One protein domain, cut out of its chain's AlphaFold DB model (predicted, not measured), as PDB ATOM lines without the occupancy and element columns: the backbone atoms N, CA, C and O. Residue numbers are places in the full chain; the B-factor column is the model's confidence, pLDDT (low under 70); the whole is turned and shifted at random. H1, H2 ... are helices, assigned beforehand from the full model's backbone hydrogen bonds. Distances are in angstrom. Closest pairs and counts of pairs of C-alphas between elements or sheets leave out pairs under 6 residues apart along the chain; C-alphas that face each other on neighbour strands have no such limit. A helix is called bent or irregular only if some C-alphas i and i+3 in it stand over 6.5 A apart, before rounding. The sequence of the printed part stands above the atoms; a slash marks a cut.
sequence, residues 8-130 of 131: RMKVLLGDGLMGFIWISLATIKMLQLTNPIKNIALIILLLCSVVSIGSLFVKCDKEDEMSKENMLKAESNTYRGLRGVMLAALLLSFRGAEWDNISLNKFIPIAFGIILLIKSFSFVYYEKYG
ATOM      1  N   ARG A   8      -9.212 -13.206  -7.280       84.31
ATOM      2  CA  ARG A   8     -10.421 -12.881  -6.482       84.31
ATOM      3  C   ARG A   8     -10.146 -12.872  -5.001       84.31
ATOM      4  O   ARG A   8     -10.415 -11.892  -4.316       84.31
ATOM      5  N   MET A   9      -9.623 -13.989  -4.505       85.44
ATOM      6  CA  MET A   9      -9.400 -14.147  -3.080       85.44
ATOM      7  C   MET A   9      -8.342 -13.150  -2.608       85.44
ATOM      8  O   MET A   9      -8.460 -12.611  -1.511       85.44
ATOM      9  N   LYS A  10      -7.315 -12.886  -3.428       87.06
ATOM     10  CA  LYS A  10      -6.249 -11.936  -3.098       87.06
ATOM     11  C   LYS A  10      -6.784 -10.506  -2.997       87.06
ATOM     12  O   LYS A  10      -6.474  -9.818  -2.033       87.06
ATOM     13  N   VAL A  11      -7.647 -10.090  -3.923       87.81
ATOM     14  CA  VAL A  11      -8.305  -8.773  -3.898       87.81
ATOM     15  C   VAL A  11      -9.318  -8.659  -2.750       87.81
ATOM     16  O   VAL A  11      -9.429  -7.605  -2.125       87.81
ATOM     17  N   LEU A  12     -10.037  -9.736  -2.423       89.62
ATOM     18  CA  LEU A  12     -10.960  -9.762  -1.283       89.62
ATOM     19  C   LEU A  12     -10.225  -9.681   0.061       89.62
ATOM     20  O   LEU A  12     -10.620  -8.892   0.917       89.62
ATOM     21  N   LEU A  13      -9.150 -10.455   0.253       90.06
ATOM     22  CA  LEU A  13      -8.351 -10.404   1.485       90.06
ATOM     23  C   LEU A  13      -7.509  -9.130   1.591       90.06
ATOM     24  O   LEU A  13      -7.295  -8.648   2.698       90.06
ATOM     25  N   GLY A  14      -7.030  -8.588   0.474       88.81
ATOM     26  CA  GLY A  14      -6.281  -7.337   0.443       88.81
ATOM     27  C   GLY A  14      -7.206  -6.134   0.596       88.81
ATOM     28  O   GLY A  14      -7.405  -5.629   1.699       88.81
ATOM     29  N   ASP A  15      -7.783  -5.687  -0.520       90.50
ATOM     30  CA  ASP A  15      -8.559  -4.447  -0.594       90.50
ATOM     31  C   ASP A  15      -9.904  -4.556   0.140       90.50
ATOM     32  O   ASP A  15     -10.280  -3.646   0.877       90.50
ATOM     33  N   GLY A  16     -10.621  -5.675  -0.004       91.81
ATOM     34  CA  GLY A  16     -11.936  -5.855   0.620       91.81
ATOM     35  C   GLY A  16     -11.866  -5.835   2.149       91.81
ATOM     36  O   GLY A  16     -12.526  -5.032   2.812       91.81
ATOM     37  N   LEU A  17     -11.015  -6.687   2.720       92.94
ATOM     38  CA  LEU A  17     -10.840  -6.797   4.167       92.94
ATOM     39  C   LEU A  17     -10.216  -5.521   4.760       92.94
ATOM     40  O   LEU A  17     -10.668  -5.072   5.815       92.94
ATOM     41  N   MET A  18      -9.291  -4.858   4.051       92.69
ATOM     42  CA  MET A  18      -8.822  -3.528   4.461       92.69
ATOM     43  C   MET A  18      -9.929  -2.479   4.450       92.69
ATOM     44  O   MET A  18     -10.001  -1.678   5.381       92.69
ATOM     45  N   GLY A  19     -10.827  -2.499   3.466       93.06
ATOM     46  CA  GLY A  19     -11.991  -1.617   3.445       93.06
ATOM     47  C   GLY A  19     -12.836  -1.733   4.718       93.06
ATOM     48  O   GLY A  19     -13.153  -0.723   5.356       93.06
ATOM     49  N   PHE A  20     -13.115  -2.966   5.157       94.44
ATOM     50  CA  PHE A  20     -13.816  -3.226   6.418       94.44
ATOM     51  C   PHE A  20     -13.034  -2.776   7.654       94.44
ATOM     52  O   PHE A  20     -13.637  -2.218   8.576       94.44
ATOM     53  N   ILE A  21     -11.712  -2.978   7.690       94.31
ATOM     54  CA  ILE A  21     -10.865  -2.520   8.804       94.31
ATOM     55  C   ILE A  21     -10.957  -1.000   8.953       94.31
ATOM     56  O   ILE A  21     -11.197  -0.504  10.056       94.31
ATOM     57  N   TRP A  22     -10.821  -0.260   7.851       94.44
ATOM     58  CA  TRP A  22     -10.869   1.203   7.845       94.44
ATOM     59  C   TRP A  22     -12.199   1.754   8.365       94.44
ATOM     60  O   TRP A  22     -12.208   2.632   9.233       94.44
ATOM     61  N   ILE A  23     -13.321   1.195   7.902       93.19
ATOM     62  CA  ILE A  23     -14.657   1.577   8.379       93.19
ATOM     63  C   ILE A  23     -14.816   1.226   9.861       93.19
ATOM     64  O   ILE A  23     -15.275   2.052  10.647       93.19
ATOM     65  N   SER A  24     -14.390   0.030  10.275       92.19
ATOM     66  CA  SER A  24     -14.516  -0.426  11.664       92.19
ATOM     67  C   SER A  24     -13.714   0.444  12.635       92.19
ATOM     68  O   SER A  24     -14.226   0.809  13.693       92.19
ATOM     69  N   LEU A  25     -12.489   0.840  12.271       90.75
ATOM     70  CA  LEU A  25     -11.670   1.761  13.067       90.75
ATOM     71  C   LEU A  25     -12.347   3.126  13.234       90.75
ATOM     72  O   LEU A  25     -12.358   3.681  14.337       90.75
ATOM     73  N   ALA A  26     -12.934   3.655  12.159       89.19
ATOM     74  CA  ALA A  26     -13.671   4.911  12.214       89.19
ATOM     75  C   ALA A  26     -14.891   4.807  13.141       89.19
ATOM     76  O   ALA A  26     -15.090   5.664  14.002       89.19
ATOM     77  N   THR A  27     -15.650   3.716  13.029       88.56
ATOM     78  CA  THR A  27     -16.822   3.440  13.865       88.56
ATOM     79  C   THR A  27     -16.449   3.290  15.342       88.56
ATOM     80  O   THR A  27     -17.077   3.915  16.192       88.56
ATOM     81  N   ILE A  28     -15.380   2.554  15.673       89.50
ATOM     82  CA  ILE A  28     -14.880   2.421  17.056       89.50
ATOM     83  C   ILE A  28     -14.517   3.786  17.644       89.50
ATOM     84  O   ILE A  28     -14.823   4.067  18.804       89.50
ATOM     85  N   LYS A  29     -13.882   4.652  16.847       84.88
ATOM     86  CA  LYS A  29     -13.543   6.018  17.259       84.88
ATOM     87  C   LYS A  29     -14.792   6.869  17.521       84.88
ATOM     88  O   LYS A  29     -14.741   7.756  18.369       84.88
ATOM     89  N   MET A  30     -15.895   6.610  16.818       84.50
ATOM     90  CA  MET A  30     -17.164   7.328  16.988       84.50
ATOM     91  C   MET A  30     -18.007   6.810  18.163       84.50
ATOM     92  O   MET A  30     -18.656   7.612  18.823       84.50
ATOM     93  N   LEU A  31     -17.972   5.507  18.455       85.62
ATOM     94  CA  LEU A  31     -18.876   4.851  19.413       85.62
ATOM     95  C   LEU A  31     -18.510   5.001  20.902       85.62
ATOM     96  O   LEU A  31     -19.203   4.430  21.735       85.62
ATOM     97  N   GLN A  32     -17.445   5.732  21.257       81.25
ATOM     98  CA  GLN A  32     -17.013   5.947  22.657       81.25
ATOM     99  C   GLN A  32     -17.055   4.667  23.530       81.25
ATOM    100  O   GLN A  32     -17.517   4.677  24.668       81.25
ATOM    101  N   LEU A  33     -16.590   3.541  22.978       84.38
ATOM    102  CA  LEU A  33     -16.647   2.235  23.641       84.38
ATOM    103  C   LEU A  33     -15.841   2.210  24.949       84.38
ATOM    104  O   LEU A  33     -14.803   2.867  25.065       84.38
ATOM    105  N   THR A  34     -16.266   1.373  25.899       91.62
ATOM    106  CA  THR A  34     -15.500   1.123  27.127       91.62
ATOM    107  C   THR A  34     -14.137   0.498  26.805       91.62
ATOM    108  O   THR A  34     -13.997  -0.291  25.865       91.62
ATOM    109  N   ASN A  35     -13.119   0.831  27.605       90.56
ATOM    110  CA  ASN A  35     -11.736   0.380  27.405       90.56
ATOM    111  C   ASN A  35     -11.571  -1.134  27.143       90.56
ATOM    112  O   ASN A  35     -10.858  -1.470  26.195       90.56
ATOM    113  N   PRO A  36     -12.209  -2.065  27.888       92.00
ATOM    114  CA  PRO A  36     -12.029  -3.495  27.621       92.00
ATOM    115  C   PRO A  36     -12.579  -3.919  26.249       92.00
ATOM    116  O   PRO A  36     -11.892  -4.619  25.507       92.00
ATOM    117  N   ILE A  37     -13.770  -3.445  25.869       90.19
ATOM    118  CA  ILE A  37     -14.403  -3.775  24.581       90.19
ATOM    119  C   ILE A  37     -13.596  -3.177  23.425       90.19
ATOM    120  O   ILE A  37     -13.324  -3.854  22.432       90.19
ATOM    121  N   LYS A  38     -13.159  -1.923  23.576       91.88
ATOM    122  CA  LYS A  38     -12.310  -1.236  22.601       91.88
ATOM    123  C   LYS A  38     -11.006  -1.997  22.355       91.88
ATOM    124  O   LYS A  38     -10.635  -2.192  21.201       91.88
ATOM    125  N   ASN A  39     -10.331  -2.453  23.411       91.81
ATOM    126  CA  ASN A  39      -9.064  -3.178  23.285       91.81
ATOM    127  C   ASN A  39      -9.237  -4.517  22.558       91.81
ATOM    128  O   ASN A  39      -8.453  -4.823  21.662       91.81
ATOM    129  N   ILE A  40     -10.287  -5.279  22.880       94.19
ATOM    130  CA  ILE A  40     -10.595  -6.541  22.188       94.19
ATOM    131  C   ILE A  40     -10.864  -6.287  20.700       94.19
ATOM    132  O   ILE A  40     -10.289  -6.960  19.845       94.19
ATOM    133  N   ALA A  41     -11.684  -5.283  20.375       92.12
ATOM    134  CA  ALA A  41     -11.985  -4.932  18.990       92.12
ATOM    135  C   ALA A  41     -10.724  -4.525  18.206       92.12
ATOM    136  O   ALA A  41     -10.539  -4.952  17.068       92.12
ATOM    137  N   LEU A  42      -9.819  -3.755  18.821       92.56
ATOM    138  CA  LEU A  42      -8.547  -3.368  18.204       92.56
ATOM    139  C   LEU A  42      -7.622  -4.568  17.956       92.56
ATOM    140  O   LEU A  42      -6.984  -4.619  16.907       92.56
ATOM    141  N   ILE A  43      -7.578  -5.550  18.863       94.81
ATOM    142  CA  ILE A  43      -6.798  -6.786  18.668       94.81
ATOM    143  C   ILE A  43      -7.337  -7.584  17.473       94.81
ATOM    144  O   ILE A  43      -6.557  -8.026  16.630       94.81
ATOM    145  N   ILE A  44      -8.660  -7.732  17.358       94.62
ATOM    146  CA  ILE A  44      -9.287  -8.426  16.221       94.62
ATOM    147  C   ILE A  44      -8.941  -7.716  14.907       94.62
ATOM    148  O   ILE A  44      -8.503  -8.357  13.953       94.62
ATOM    149  N   LEU A  45      -9.070  -6.387  14.866       93.88
ATOM    150  CA  LEU A  45      -8.734  -5.596  13.679       93.88
ATOM    151  C   LEU A  45      -7.246  -5.670  13.320       93.88
ATOM    152  O   LEU A  45      -6.901  -5.683  12.136       93.88
ATOM    153  N   LEU A  46      -6.365  -5.765  14.315       93.88
ATOM    154  CA  LEU A  46      -4.937  -5.967  14.094       93.88
ATOM    155  C   LEU A  46      -4.667  -7.327  13.437       93.88
ATOM    156  O   LEU A  46      -3.948  -7.384  12.442       93.88
ATOM    157  N   LEU A  47      -5.283  -8.407  13.928       94.44
ATOM    158  CA  LEU A  47      -5.166  -9.740  13.319       94.44
ATOM    159  C   LEU A  47      -5.685  -9.749  11.875       94.44
ATOM    160  O   LEU A  47      -5.014 -10.253  10.976       94.44
ATOM    161  N   CYS A  48      -6.838  -9.125  11.638       93.25
ATOM    162  CA  CYS A  48      -7.387  -8.897  10.305       93.25
ATOM    163  C   CYS A  48      -6.392  -8.156   9.394       93.25
ATOM    164  O   CYS A  48      -6.159  -8.575   8.262       93.25
ATOM    165  N   SER A  49      -5.740  -7.109   9.907       91.56
ATOM    166  CA  SER A  49      -4.742  -6.334   9.159       91.56
ATOM    167  C   SER A  49      -3.532  -7.184   8.774       91.56
ATOM    168  O   SER A  49      -3.050  -7.095   7.647       91.56
ATOM    169  N   VAL A  50      -3.068  -8.052   9.681       92.62
ATOM    170  CA  VAL A  50      -1.979  -8.999   9.404       92.62
ATOM    171  C   VAL A  50      -2.369  -9.969   8.287       92.62
ATOM    172  O   VAL A  50      -1.559 -10.214   7.397       92.62
ATOM    173  N   VAL A  51      -3.606 -10.476   8.279       90.94
ATOM    174  CA  VAL A  51      -4.108 -11.345   7.198       90.94
ATOM    175  C   VAL A  51      -4.145 -10.599   5.862       90.94
ATOM    176  O   VAL A  51      -3.658 -11.124   4.857       90.94
ATOM    177  N   SER A  52      -4.661  -9.367   5.842       89.38
ATOM    178  CA  SER A  52      -4.688  -8.539   4.631       89.38
ATOM    179  C   SER A  52      -3.298  -8.265   4.078       89.38
ATOM    180  O   SER A  52      -3.054  -8.491   2.893       89.38
ATOM    181  N   ILE A  53      -2.366  -7.838   4.929       87.12
ATOM    182  CA  ILE A  53      -0.979  -7.573   4.534       87.12
ATOM    183  C   ILE A  53      -0.308  -8.869   4.068       87.12
ATOM    184  O   ILE A  53       0.345  -8.887   3.027       87.12
ATOM    185  N   GLY A  54      -0.522  -9.973   4.785       85.06
ATOM    186  CA  GLY A  54      -0.002 -11.290   4.427       85.06
ATOM    187  C   GLY A  54      -0.440 -11.742   3.033       85.06
ATOM    188  O   GLY A  54       0.370 -12.300   2.292       85.06
ATOM    189  N   SER A  55      -1.679 -11.436   2.630       84.31
ATOM    190  CA  SER A  55      -2.200 -11.787   1.302       84.31
ATOM    191  C   SER A  55      -1.404 -11.164   0.145       84.31
ATOM    192  O   SER A  55      -1.305 -11.773  -0.922       84.31
ATOM    193  N   LEU A  56      -0.754 -10.010   0.357       79.69
ATOM    194  CA  LEU A  56       0.081  -9.350  -0.653       79.69
ATOM    195  C   LEU A  56       1.286 -10.214  -1.045       79.69
ATOM    196  O   LEU A  56       1.638 -10.285  -2.227       79.69
ATOM    197  N   PHE A  57       1.857 -10.927  -0.072       81.50
ATOM    198  CA  PHE A  57       3.050 -11.761  -0.237       81.50
ATOM    199  C   PHE A  57       2.745 -13.176  -0.749       81.50
ATOM    200  O   PHE A  57       3.659 -13.901  -1.146       81.50
ATOM    201  N   VAL A  58       1.471 -13.585  -0.782       81.44
ATOM    202  CA  VAL A  58       1.076 -14.887  -1.327       81.44
ATOM    203  C   VAL A  58       1.110 -14.842  -2.856       81.44
ATOM    204  O   VAL A  58       0.581 -13.922  -3.495       81.44
ATOM    205  N   LYS A  59       1.744 -15.857  -3.457       75.19
ATOM    206  CA  LYS A  59       1.792 -16.019  -4.914       75.19
ATOM    207  C   LYS A  59       0.383 -16.251  -5.458       75.19
ATOM    208  O   LYS A  59      -0.342 -17.123  -4.976       75.19
ATOM    209  N   CYS A  60       0.031 -15.483  -6.481       71.56
ATOM    210  CA  CYS A  60      -1.211 -15.660  -7.213       71.56
ATOM    211  C   CYS A  60      -1.053 -16.778  -8.257       71.56
ATOM    212  O   CYS A  60       0.068 -17.098  -8.675       71.56
ATOM    213  N   ASP A  61      -2.160 -17.392  -8.667       72.38
ATOM    214  CA  ASP A  61      -2.189 -18.206  -9.884       72.38
ATOM    215  C   ASP A  61      -1.779 -17.388 -11.117       72.38
ATOM    216  O   ASP A  61      -1.698 -16.162 -11.054       72.38
ATOM    217  N   LYS A  62      -1.454 -18.069 -12.231       65.31
ATOM    218  CA  LYS A  62      -1.145 -17.373 -13.491       65.31
ATOM    219  C   LYS A  62      -2.332 -16.470 -13.825       65.31
ATOM    220  O   LYS A  62      -3.427 -16.967 -14.062       65.31
ATOM    221  N   GLU A  63      -2.092 -15.166 -13.782       66.25
ATOM    222  CA  GLU A  63      -3.091 -14.153 -14.094       66.25
ATOM    223  C   GLU A  63      -3.429 -14.240 -15.580       66.25
ATOM    224  O   GLU A  63      -2.542 -14.089 -16.423       66.25
ATOM    225  N   ASP A  64      -4.700 -14.501 -15.874       68.12
ATOM    226  CA  ASP A  64      -5.247 -14.351 -17.217       68.12
ATOM    227  C   ASP A  64      -5.200 -12.867 -17.622       68.12
ATOM    228  O   ASP A  64      -5.356 -11.975 -16.781       68.12
ATOM    229  N   GLU A  65      -4.966 -12.594 -18.901       73.38
ATOM    230  CA  GLU A  65      -4.815 -11.243 -19.446       73.38
ATOM    231  C   GLU A  65      -6.076 -10.404 -19.184       73.38
ATOM    232  O   GLU A  65      -5.986  -9.281 -18.683       73.38
ATOM    233  N   MET A  66      -7.256 -11.019 -19.326       77.81
ATOM    234  CA  MET A  66      -8.546 -10.403 -18.987       77.81
ATOM    235  C   MET A  66      -8.693 -10.079 -17.496       77.81
ATOM    236  O   MET A  66      -9.280  -9.069 -17.110       77.81
ATOM    237  N   SER A  67      -8.142 -10.921 -16.619       78.94
ATOM    238  CA  SER A  67      -8.186 -10.675 -15.173       78.94
ATOM    239  C   SER A  67      -7.334  -9.462 -14.786       78.94
ATOM    240  O   SER A  67      -7.730  -8.684 -13.915       78.94
ATOM    241  N   LYS A  68      -6.200  -9.250 -15.466       81.38
ATOM    242  CA  LYS A  68      -5.388  -8.035 -15.298       81.38
ATOM    243  C   LYS A  68      -6.120  -6.797 -15.791       81.38
ATOM    244  O   LYS A  68      -6.127  -5.785 -15.095       81.38
ATOM    245  N   GLU A  69      -6.751  -6.872 -16.959       84.62
ATOM    246  CA  GLU A  69      -7.502  -5.747 -17.515       84.62
ATOM    247  C   GLU A  69      -8.663  -5.338 -16.597       84.62
ATOM    248  O   GLU A  69      -8.804  -4.165 -16.244       84.62
ATOM    249  N   ASN A  70      -9.429  -6.312 -16.102       85.06
ATOM    250  CA  ASN A  70     -10.510  -6.078 -15.148       85.06
ATOM    251  C   ASN A  70     -10.014  -5.474 -13.825       85.06
ATOM    252  O   ASN A  70     -10.673  -4.596 -13.253       85.06
ATOM    253  N   MET A  71      -8.834  -5.884 -13.352       85.69
ATOM    254  CA  MET A  71      -8.192  -5.295 -12.173       85.69
ATOM    255  C   MET A  71      -7.791  -3.835 -12.409       85.69
ATOM    256  O   MET A  71      -8.123  -2.973 -11.592       85.69
ATOM    257  N   LEU A  72      -7.162  -3.532 -13.545       86.75
ATOM    258  CA  LEU A  72      -6.794  -2.167 -13.931       86.75
ATOM    259  C   LEU A  72      -8.026  -1.271 -14.109       86.75
ATOM    260  O   LEU A  72      -8.023  -0.110 -13.692       86.75
ATOM    261  N   LYS A  73      -9.109  -1.804 -14.682       87.12
ATOM    262  CA  LYS A  73     -10.390  -1.101 -14.826       87.12
ATOM    263  C   LYS A  73     -10.991  -0.756 -13.466       87.12
ATOM    264  O   LYS A  73     -11.382   0.394 -13.241       87.12
ATOM    265  N   ALA A  74     -11.017  -1.717 -12.539       86.12
ATOM    266  CA  ALA A  74     -11.468  -1.492 -11.168       86.12
ATOM    267  C   ALA A  74     -10.604  -0.442 -10.456       86.12
ATOM    268  O   ALA A  74     -11.140   0.475  -9.831       86.12
ATOM    269  N   GLU A  75      -9.282  -0.513 -10.596       87.56
ATOM    270  CA  GLU A  75      -8.349   0.443 -10.001       87.56
ATOM    271  C   GLU A  75      -8.508   1.859 -10.577       87.56
ATOM    272  O   GLU A  75      -8.617   2.825  -9.820       87.56
ATOM    273  N   SER A  76      -8.632   1.994 -11.900       88.62
ATOM    274  CA  SER A  76      -8.854   3.278 -12.577       88.62
ATOM    275  C   SER A  76     -10.149   3.953 -12.117       88.62
ATOM    276  O   SER A  76     -10.153   5.145 -11.791       88.62
ATOM    277  N   ASN A  77     -11.245   3.192 -12.034       86.00
ATOM    278  CA  ASN A  77     -12.535   3.698 -11.560       86.00
ATOM    279  C   ASN A  77     -12.473   4.104 -10.085       86.00
ATOM    280  O   ASN A  77     -12.946   5.179  -9.711       86.00
ATOM    281  N   THR A  78     -11.805   3.295  -9.266       87.94
ATOM    282  CA  THR A  78     -11.567   3.583  -7.848       87.94
ATOM    283  C   THR A  78     -10.758   4.869  -7.672       87.94
ATOM    284  O   THR A  78     -11.127   5.727  -6.872       87.94
ATOM    285  N   TYR A  79      -9.701   5.065  -8.462       87.38
ATOM    286  CA  TYR A  79      -8.878   6.272  -8.423       87.38
ATOM    287  C   TYR A  79      -9.647   7.525  -8.872       87.38
ATOM    288  O   TYR A  79      -9.439   8.613  -8.331       87.38
ATOM    289  N   ARG A  80     -10.576   7.412  -9.834       85.88
ATOM    290  CA  ARG A  80     -11.503   8.513 -10.167       85.88
ATOM    291  C   ARG A  80     -12.416   8.853  -8.986       85.88
ATOM    292  O   ARG A  80     -12.556  10.030  -8.666       85.88
ATOM    293  N   GLY A  81     -12.969   7.843  -8.315       84.62
ATOM    294  CA  GLY A  81     -13.779   8.031  -7.108       84.62
ATOM    295  C   GLY A  81     -13.000   8.710  -5.980       84.62
ATOM    296  O   GLY A  81     -13.460   9.704  -5.423       84.62
ATOM    297  N   LEU A  82     -11.778   8.241  -5.705       86.06
ATOM    298  CA  LEU A  82     -10.894   8.822  -4.692       86.06
ATOM    299  C   LEU A  82     -10.568  10.288  -4.981       86.06
ATOM    300  O   LEU A  82     -10.647  11.114  -4.074       86.06
ATOM    301  N   ARG A  83     -10.273  10.631  -6.241       85.31
ATOM    302  CA  ARG A  83     -10.067  12.027  -6.659       85.31
ATOM    303  C   ARG A  83     -11.292  12.896  -6.368       85.31
ATOM    304  O   ARG A  83     -11.136  13.990  -5.832       85.31
ATOM    305  N   GLY A  84     -12.494  12.402  -6.665       85.38
ATOM    306  CA  GLY A  84     -13.744  13.105  -6.358       85.38
ATOM    307  C   GLY A  84     -13.948  13.325  -4.856       85.38
ATOM    308  O   GLY A  84     -14.259  14.436  -4.434       85.38
ATOM    309  N   VAL A  85     -13.702  12.296  -4.039       84.81
ATOM    310  CA  VAL A  85     -13.797  12.380  -2.572       84.81
ATOM    311  C   VAL A  85     -12.776  13.361  -1.992       84.81
ATOM    312  O   VAL A  85     -13.129  14.156  -1.125       84.81
ATOM    313  N   MET A  86     -11.531  13.340  -2.471       82.88
ATOM    314  CA  MET A  86     -10.494  14.282  -2.035       82.88
ATOM    315  C   MET A  86     -10.848  15.726  -2.399       82.88
ATOM    316  O   MET A  86     -10.712  16.614  -1.561       82.88
ATOM    317  N   LEU A  87     -11.350  15.957  -3.616       85.25
ATOM    318  CA  LEU A  87     -11.806  17.278  -4.039       85.25
ATOM    319  C   LEU A  87     -12.984  17.760  -3.184       85.25
ATOM    320  O   LEU A  87     -12.977  18.900  -2.729       85.25
ATOM    321  N   ALA A  88     -13.961  16.892  -2.913       82.12
ATOM    322  CA  ALA A  88     -15.082  17.214  -2.036       82.12
ATOM    323  C   ALA A  88     -14.609  17.562  -0.616       82.12
ATOM    324  O   ALA A  88     -15.021  18.582  -0.073       82.12
ATOM    325  N   ALA A  89     -13.699  16.772  -0.037       77.88
ATOM    326  CA  ALA A  89     -13.128  17.047   1.282       77.88
ATOM    327  C   ALA A  89     -12.400  18.402   1.329       77.88
ATOM    328  O   ALA A  89     -12.562  19.159   2.286       77.88
ATOM    329  N   LEU A  90     -11.644  18.735   0.277       78.44
ATOM    330  CA  LEU A  90     -10.947  20.012   0.154       78.44
ATOM    331  C   LEU A  90     -11.934  21.185   0.048       78.44
ATOM    332  O   LEU A  90     -11.810  22.153   0.793       78.44
ATOM    333  N   LEU A  91     -12.951  21.086  -0.812       81.62
ATOM    334  CA  LEU A  91     -13.990  22.116  -0.947       81.62
ATOM    335  C   LEU A  91     -14.746  22.341   0.369       81.62
ATOM    336  O   LEU A  91     -15.035  23.481   0.728       81.62
ATOM    337  N   LEU A  92     -15.022  21.266   1.109       73.81
ATOM    338  CA  LEU A  92     -15.659  21.340   2.422       73.81
ATOM    339  C   LEU A  92     -14.756  22.009   3.467       73.81
ATOM    340  O   LEU A  92     -15.263  22.770   4.287       73.81
ATOM    341  N   SER A  93     -13.433  21.814   3.409       72.19
ATOM    342  CA  SER A  93     -12.501  22.475   4.341       72.19
ATOM    343  C   SER A  93     -12.436  24.001   4.190       72.19
ATOM    344  O   SER A  93     -12.126  24.692   5.155       72.19
ATOM    345  N   PHE A  94     -12.781  24.549   3.019       74.19
ATOM    346  CA  PHE A  94     -12.797  25.998   2.787       74.19
ATOM    347  C   PHE A  94     -14.043  26.702   3.346       74.19
ATOM    348  O   PHE A  94     -14.067  27.930   3.404       74.19
ATOM    349  N   ARG A  95     -15.083  25.965   3.760       65.88
ATOM    350  CA  ARG A  95     -16.370  26.551   4.175       65.88
ATOM    351  C   ARG A  95     -16.435  27.056   5.627       65.88
ATOM    352  O   ARG A  95     -17.484  27.545   6.029       65.88
ATOM    353  N   GLY A  96     -15.329  27.032   6.373       55.88
ATOM    354  CA  GLY A  96     -15.234  27.628   7.713       55.88
ATOM    355  C   GLY A  96     -15.835  26.787   8.854       55.88
ATOM    356  O   GLY A  96     -16.459  25.753   8.631       55.88
ATOM    357  N   ALA A  97     -15.602  27.257  10.087       49.69
ATOM    358  CA  ALA A  97     -15.629  26.541  11.377       49.69
ATOM    359  C   ALA A  97     -16.900  25.742  11.754       49.69
ATOM    360  O   ALA A  97     -16.854  24.921  12.665       49.69
ATOM    361  N   GLU A  98     -18.034  25.899  11.067       53.03
ATOM    362  CA  GLU A  98     -19.257  25.138  11.390       53.03
ATOM    363  C   GLU A  98     -19.149  23.639  11.046       53.03
ATOM    364  O   GLU A  98     -19.871  22.809  11.605       53.03
ATOM    365  N   TRP A  99     -18.203  23.267  10.177       52.31
ATOM    366  CA  TRP A  99     -17.888  21.869   9.863       52.31
ATOM    367  C   TRP A  99     -16.871  21.212  10.813       52.31
ATOM    368  O   TRP A  99     -16.575  20.032  10.627       52.31
ATOM    369  N   ASP A 100     -16.406  21.884  11.876       49.84
ATOM    370  CA  ASP A 100     -15.500  21.283  12.879       49.84
ATOM    371  C   ASP A 100     -16.076  20.008  13.536       49.84
ATOM    372  O   ASP A 100     -15.335  19.122  13.984       49.84
ATOM    373  N   ASN A 101     -17.404  19.842  13.512       52.56
ATOM    374  CA  ASN A 101     -18.073  18.622  13.973       52.56
ATOM    375  C   ASN A 101     -17.877  17.414  13.038       52.56
ATOM    376  O   ASN A 101     -17.834  16.270  13.510       52.56
ATOM    377  N   ILE A 102     -17.694  17.633  11.731       58.12
ATOM    378  CA  ILE A 102     -17.287  16.591  10.780       58.12
ATOM    379  C   ILE A 102     -15.766  16.621  10.725       58.12
ATOM    380  O   ILE A 102     -15.133  17.031   9.756       58.12
ATOM    381  N   SER A 103     -15.160  16.182  11.825       68.81
ATOM    382  CA  SER A 103     -13.715  16.064  11.915       68.81
ATOM    383  C   SER A 103     -13.218  15.208  10.740       68.81
ATOM    384  O   SER A 103     -13.563  14.028  10.640       68.81
ATOM    385  N   LEU A 104     -12.404  15.780   9.841       70.50
ATOM    386  CA  LEU A 104     -11.821  15.087   8.673       70.50
ATOM    387  C   LEU A 104     -11.167  13.750   9.062       70.50
ATOM    388  O   LEU A 104     -11.206  12.773   8.319       70.50
ATOM    389  N   ASN A 105     -10.653  13.684  10.292       71.50
ATOM    390  CA  ASN A 105     -10.092  12.494  10.925       71.50
ATOM    391  C   ASN A 105     -11.094  11.338  11.187       71.50
ATOM    392  O   ASN A 105     -10.672  10.292  11.686       71.50
ATOM    393  N   LYS A 106     -12.395  11.536  10.937       75.44
ATOM    394  CA  LYS A 106     -13.474  10.530  10.947       75.44
ATOM    395  C   LYS A 106     -13.936  10.235   9.519       75.44
ATOM    396  O   LYS A 106     -14.070   9.072   9.156       75.44
ATOM    397  N   PHE A 107     -14.120  11.278   8.707       79.25
ATOM    398  CA  PHE A 107     -14.602  11.154   7.330       79.25
ATOM    399  C   PHE A 107     -13.608  10.423   6.418       79.25
ATOM    400  O   PHE A 107     -14.000   9.508   5.699       79.25
ATOM    401  N   ILE A 108     -12.322  10.784   6.477       82.44
ATOM    402  CA  ILE A 108     -11.287  10.217   5.600       82.44
ATOM    403  C   ILE A 108     -11.164   8.693   5.778       82.44
ATOM    404  O   ILE A 108     -11.238   7.994   4.769       82.44
ATOM    405  N   PRO A 109     -11.047   8.146   7.009       87.06
ATOM    406  CA  PRO A 109     -11.043   6.700   7.223       87.06
ATOM    407  C   PRO A 109     -12.249   5.968   6.618       87.06
ATOM    408  O   PRO A 109     -12.077   4.939   5.970       87.06
ATOM    409  N   ILE A 110     -13.462   6.509   6.789       88.69
ATOM    410  CA  ILE A 110     -14.693   5.902   6.258       88.69
ATOM    411  C   ILE A 110     -14.682   5.930   4.735       88.69
ATOM    412  O   ILE A 110     -14.899   4.904   4.094       88.69
ATOM    413  N   ALA A 111     -14.409   7.096   4.149       88.12
ATOM    414  CA  ALA A 111     -14.421   7.264   2.707       88.12
ATOM    415  C   ALA A 111     -13.350   6.397   2.032       88.12
ATOM    416  O   ALA A 111     -13.628   5.750   1.024       88.12
ATOM    417  N   PHE A 112     -12.157   6.305   2.626       89.25
ATOM    418  CA  PHE A 112     -11.103   5.413   2.152       89.25
ATOM    419  C   PHE A 112     -11.529   3.941   2.223       89.25
ATOM    420  O   PHE A 112     -11.369   3.207   1.248       89.25
ATOM    421  N   GLY A 113     -12.149   3.519   3.329       92.00
ATOM    422  CA  GLY A 113     -12.666   2.159   3.466       92.00
ATOM    423  C   GLY A 113     -13.762   1.817   2.449       92.00
ATOM    424  O   GLY A 113     -13.719   0.752   1.837       92.00
ATOM    425  N   ILE A 114     -14.695   2.739   2.190       91.94
ATOM    426  CA  ILE A 114     -15.736   2.580   1.160       91.94
ATOM    427  C   ILE A 114     -15.108   2.426  -0.228       91.94
ATOM    428  O   ILE A 114     -15.507   1.549  -0.987       91.94
ATOM    429  N   ILE A 115     -14.108   3.243  -0.560       92.06
ATOM    430  CA  ILE A 115     -13.414   3.188  -1.852       92.06
ATOM    431  C   ILE A 115     -12.723   1.833  -2.052       92.06
ATOM    432  O   ILE A 115     -12.832   1.248  -3.129       92.06
ATOM    433  N   LEU A 116     -12.067   1.301  -1.018       91.75
ATOM    434  CA  LEU A 116     -11.455  -0.029  -1.066       91.75
ATOM    435  C   LEU A 116     -12.493  -1.145  -1.264       91.75
ATOM    436  O   LEU A 116     -12.277  -2.052  -2.070       91.75
ATOM    437  N   LEU A 117     -13.648  -1.054  -0.595       93.12
ATOM    438  CA  LEU A 117     -14.755  -1.988  -0.813       93.12
ATOM    439  C   LEU A 117     -15.295  -1.895  -2.242       93.12
ATOM    440  O   LEU A 117     -15.473  -2.924  -2.890       93.12
ATOM    441  N   ILE A 118     -15.505  -0.682  -2.762       92.12
ATOM    442  CA  ILE A 118     -15.947  -0.463  -4.145       92.12
ATOM    443  C   ILE A 118     -14.949  -1.078  -5.125       92.12
ATOM    444  O   ILE A 118     -15.380  -1.760  -6.053       92.12
ATOM    445  N   LYS A 119     -13.638  -0.897  -4.915       91.62
ATOM    446  CA  LYS A 119     -12.596  -1.521  -5.744       91.62
ATOM    447  C   LYS A 119     -12.739  -3.038  -5.757       91.62
ATOM    448  O   LYS A 119     -12.803  -3.643  -6.824       91.62
ATOM    449  N   SER A 120     -12.825  -3.633  -4.568       90.56
ATOM    450  CA  SER A 120     -12.902  -5.081  -4.393       90.56
ATOM    451  C   SER A 120     -14.162  -5.662  -5.043       90.56
ATOM    452  O   SER A 120     -14.077  -6.594  -5.842       90.56
ATOM    453  N   PHE A 121     -15.329  -5.057  -4.800       90.19
ATOM    454  CA  PHE A 121     -16.587  -5.496  -5.404       90.19
ATOM    455  C   PHE A 121     -16.644  -5.255  -6.912       90.19
ATOM    456  O   PHE A 121     -17.144  -6.114  -7.635       90.19
ATOM    457  N   SER A 122     -16.109  -4.134  -7.404       87.75
ATOM    458  CA  SER A 122     -16.054  -3.846  -8.843       87.75
ATOM    459  C   SER A 122     -15.183  -4.863  -9.566       87.75
ATOM    460  O   SER A 122     -15.580  -5.357 -10.615       87.75
ATOM    461  N   PHE A 123     -14.038  -5.232  -8.985       88.12
ATOM    462  CA  PHE A 123     -13.191  -6.281  -9.537       88.12
ATOM    463  C   PHE A 123     -13.926  -7.626  -9.599       88.12
ATOM    464  O   PHE A 123     -13.990  -8.233 -10.663       88.12
ATOM    465  N   VAL A 124     -14.555  -8.054  -8.498       86.94
ATOM    466  CA  VAL A 124     -15.334  -9.307  -8.466       86.94
ATOM    467  C   VAL A 124     -16.484  -9.283  -9.478       86.94
ATOM    468  O   VAL A 124     -16.785 -10.306 -10.094       86.94
ATOM    469  N   TYR A 125     -17.122  -8.129  -9.665       87.00
ATOM    470  CA  TYR A 125     -18.172  -7.946 -10.660       87.00
ATOM    471  C   TYR A 125     -17.625  -8.062 -12.089       87.00
ATOM    472  O   TYR A 125     -18.158  -8.849 -12.870       87.00
ATOM    473  N   TYR A 126     -16.548  -7.345 -12.421       85.50
ATOM    474  CA  TYR A 126     -15.916  -7.411 -13.740       85.50
ATOM    475  C   TYR A 126     -15.363  -8.798 -14.047       85.50
ATOM    476  O   TYR A 126     -15.468  -9.261 -15.167       85.50
ATOM    477  N   GLU A 127     -14.862  -9.530 -13.062       82.69
ATOM    478  CA  GLU A 127     -14.384 -10.889 -13.311       82.69
ATOM    479  C   GLU A 127     -15.518 -11.915 -13.478       82.69
ATOM    480  O   GLU A 127     -15.293 -13.041 -13.923       82.69
ATOM    481  N   LYS A 128     -16.742 -11.578 -13.062       81.94
ATOM    482  CA  LYS A 128     -17.914 -12.448 -13.225       81.94
ATOM    483  C   LYS A 128     -18.722 -12.119 -14.482       81.94
ATOM    484  O   LYS A 128     -19.336 -13.023 -15.036       81.94
ATOM    485  N   TYR A 129     -18.757 -10.849 -14.880       80.25
ATOM    486  CA  TYR A 129     -19.638 -10.337 -15.934       80.25
ATOM    487  C   TYR A 129     -18.929  -9.482 -16.989       80.25
ATOM    488  O   TYR A 129     -19.581  -9.022 -17.920       80.25
ATOM    489  N   GLY A 130     -17.639  -9.198 -16.823       63.19
ATOM    490  CA  GLY A 130     -16.839  -8.511 -17.827       63.19
ATOM    491  C   GLY A 130     -16.514  -9.475 -18.956       63.19
ATOM    492  O   GLY A 130     -15.971 -10.550 -18.700       63.19
TER     493      GLY A 130
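What this domain is: This is residues 8 to 130 of the 131 residues of an uncharacterized protein of Clostridium sp. (UniProt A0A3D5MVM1). Four long helices stand side by side in a single row, in the order H2, H1, H5, H3 across it, each running opposite ways to the next. The link of residues 58 to 64 crosses one end of the row, from H2 at one edge to H3 at the other, and at the other end residues 94 to 101, of which 97 to 101 belong to the short helix H4, stick out. The printed part has 123 residues with five named helices, H1 to H5 along the chain, and no named strand; its class is all helix. It is only just loose, close to compact, with a radius of gyration of the C-alphas of 16.9 A and spans of 50 by 38 by 22 A.

How they stand to each other: H1, residues 8 to 30, and H2, residues 35 to 57, form a helical hairpin: they touch, closest at the C-alphas of Gly 14 and Ser 52, 4.6 A apart, and run opposite ways at a shallow tilt of 23 degrees. H1 also touches H5, residues 104 to 129, where the closest C-alphas, of Gly 19 and Gly 113, are 3.8 A apart; these two run opposite ways at a shallow tilt of 24 degrees. H3, residues 65 to 93, touches H5, with the C-alphas of Ala 74 and Phe 123 closest at 5.3 A, again opposite ways at a shallow tilt of 23 degrees. The helix packing is mostly aligned, with touching helices at small angles to each other. H2 is apart from H3 and from H5, and H1 is apart from H3. H4, residues 97 to 101, is close to H3 but not clearly touching: the closest C-alphas, of Ser 93 and Trp 99, are 7.7 A apart. H4 is apart from H1, H2 and H5. Every O i to N i+4 pair is within hydrogen-bond range in H3, against 18 of 19 in H1, 17 of 19 in H2, 20 of 22 in H5 and 0 of 1 in H4, where 1 of 2 O i to N i+3 pairs is within range.

Where its parts are: H1 begins at C-alpha 8, (-10.421, -12.881, -6.482), and measures 31.7 A from first to last C-alpha. H2 measures 33.6 A. H3, the longest helix with 29 residues, measures 42.0 A and ends at C-alpha 93, (-12.501, 22.475, 4.341). H4 has five residues and is irregular, with C-alphas 98 and 101 7.1 A apart. H5 measures 36.2 A and ends at C-alpha 129, (-19.638, -10.337, -15.934).

The domain as a whole: The two C-alphas farthest apart, of Lys 62 and Ala 97, are 52.5 A from each other. The printed part runs from residue 8 to 130 without a cut. The link from H2 to H3 is short, the other links are tight, and no link is long. The mean pLDDT of the printed part is 83.6; it is under 70 at residues 62 to 64, 95 to 103 and 130.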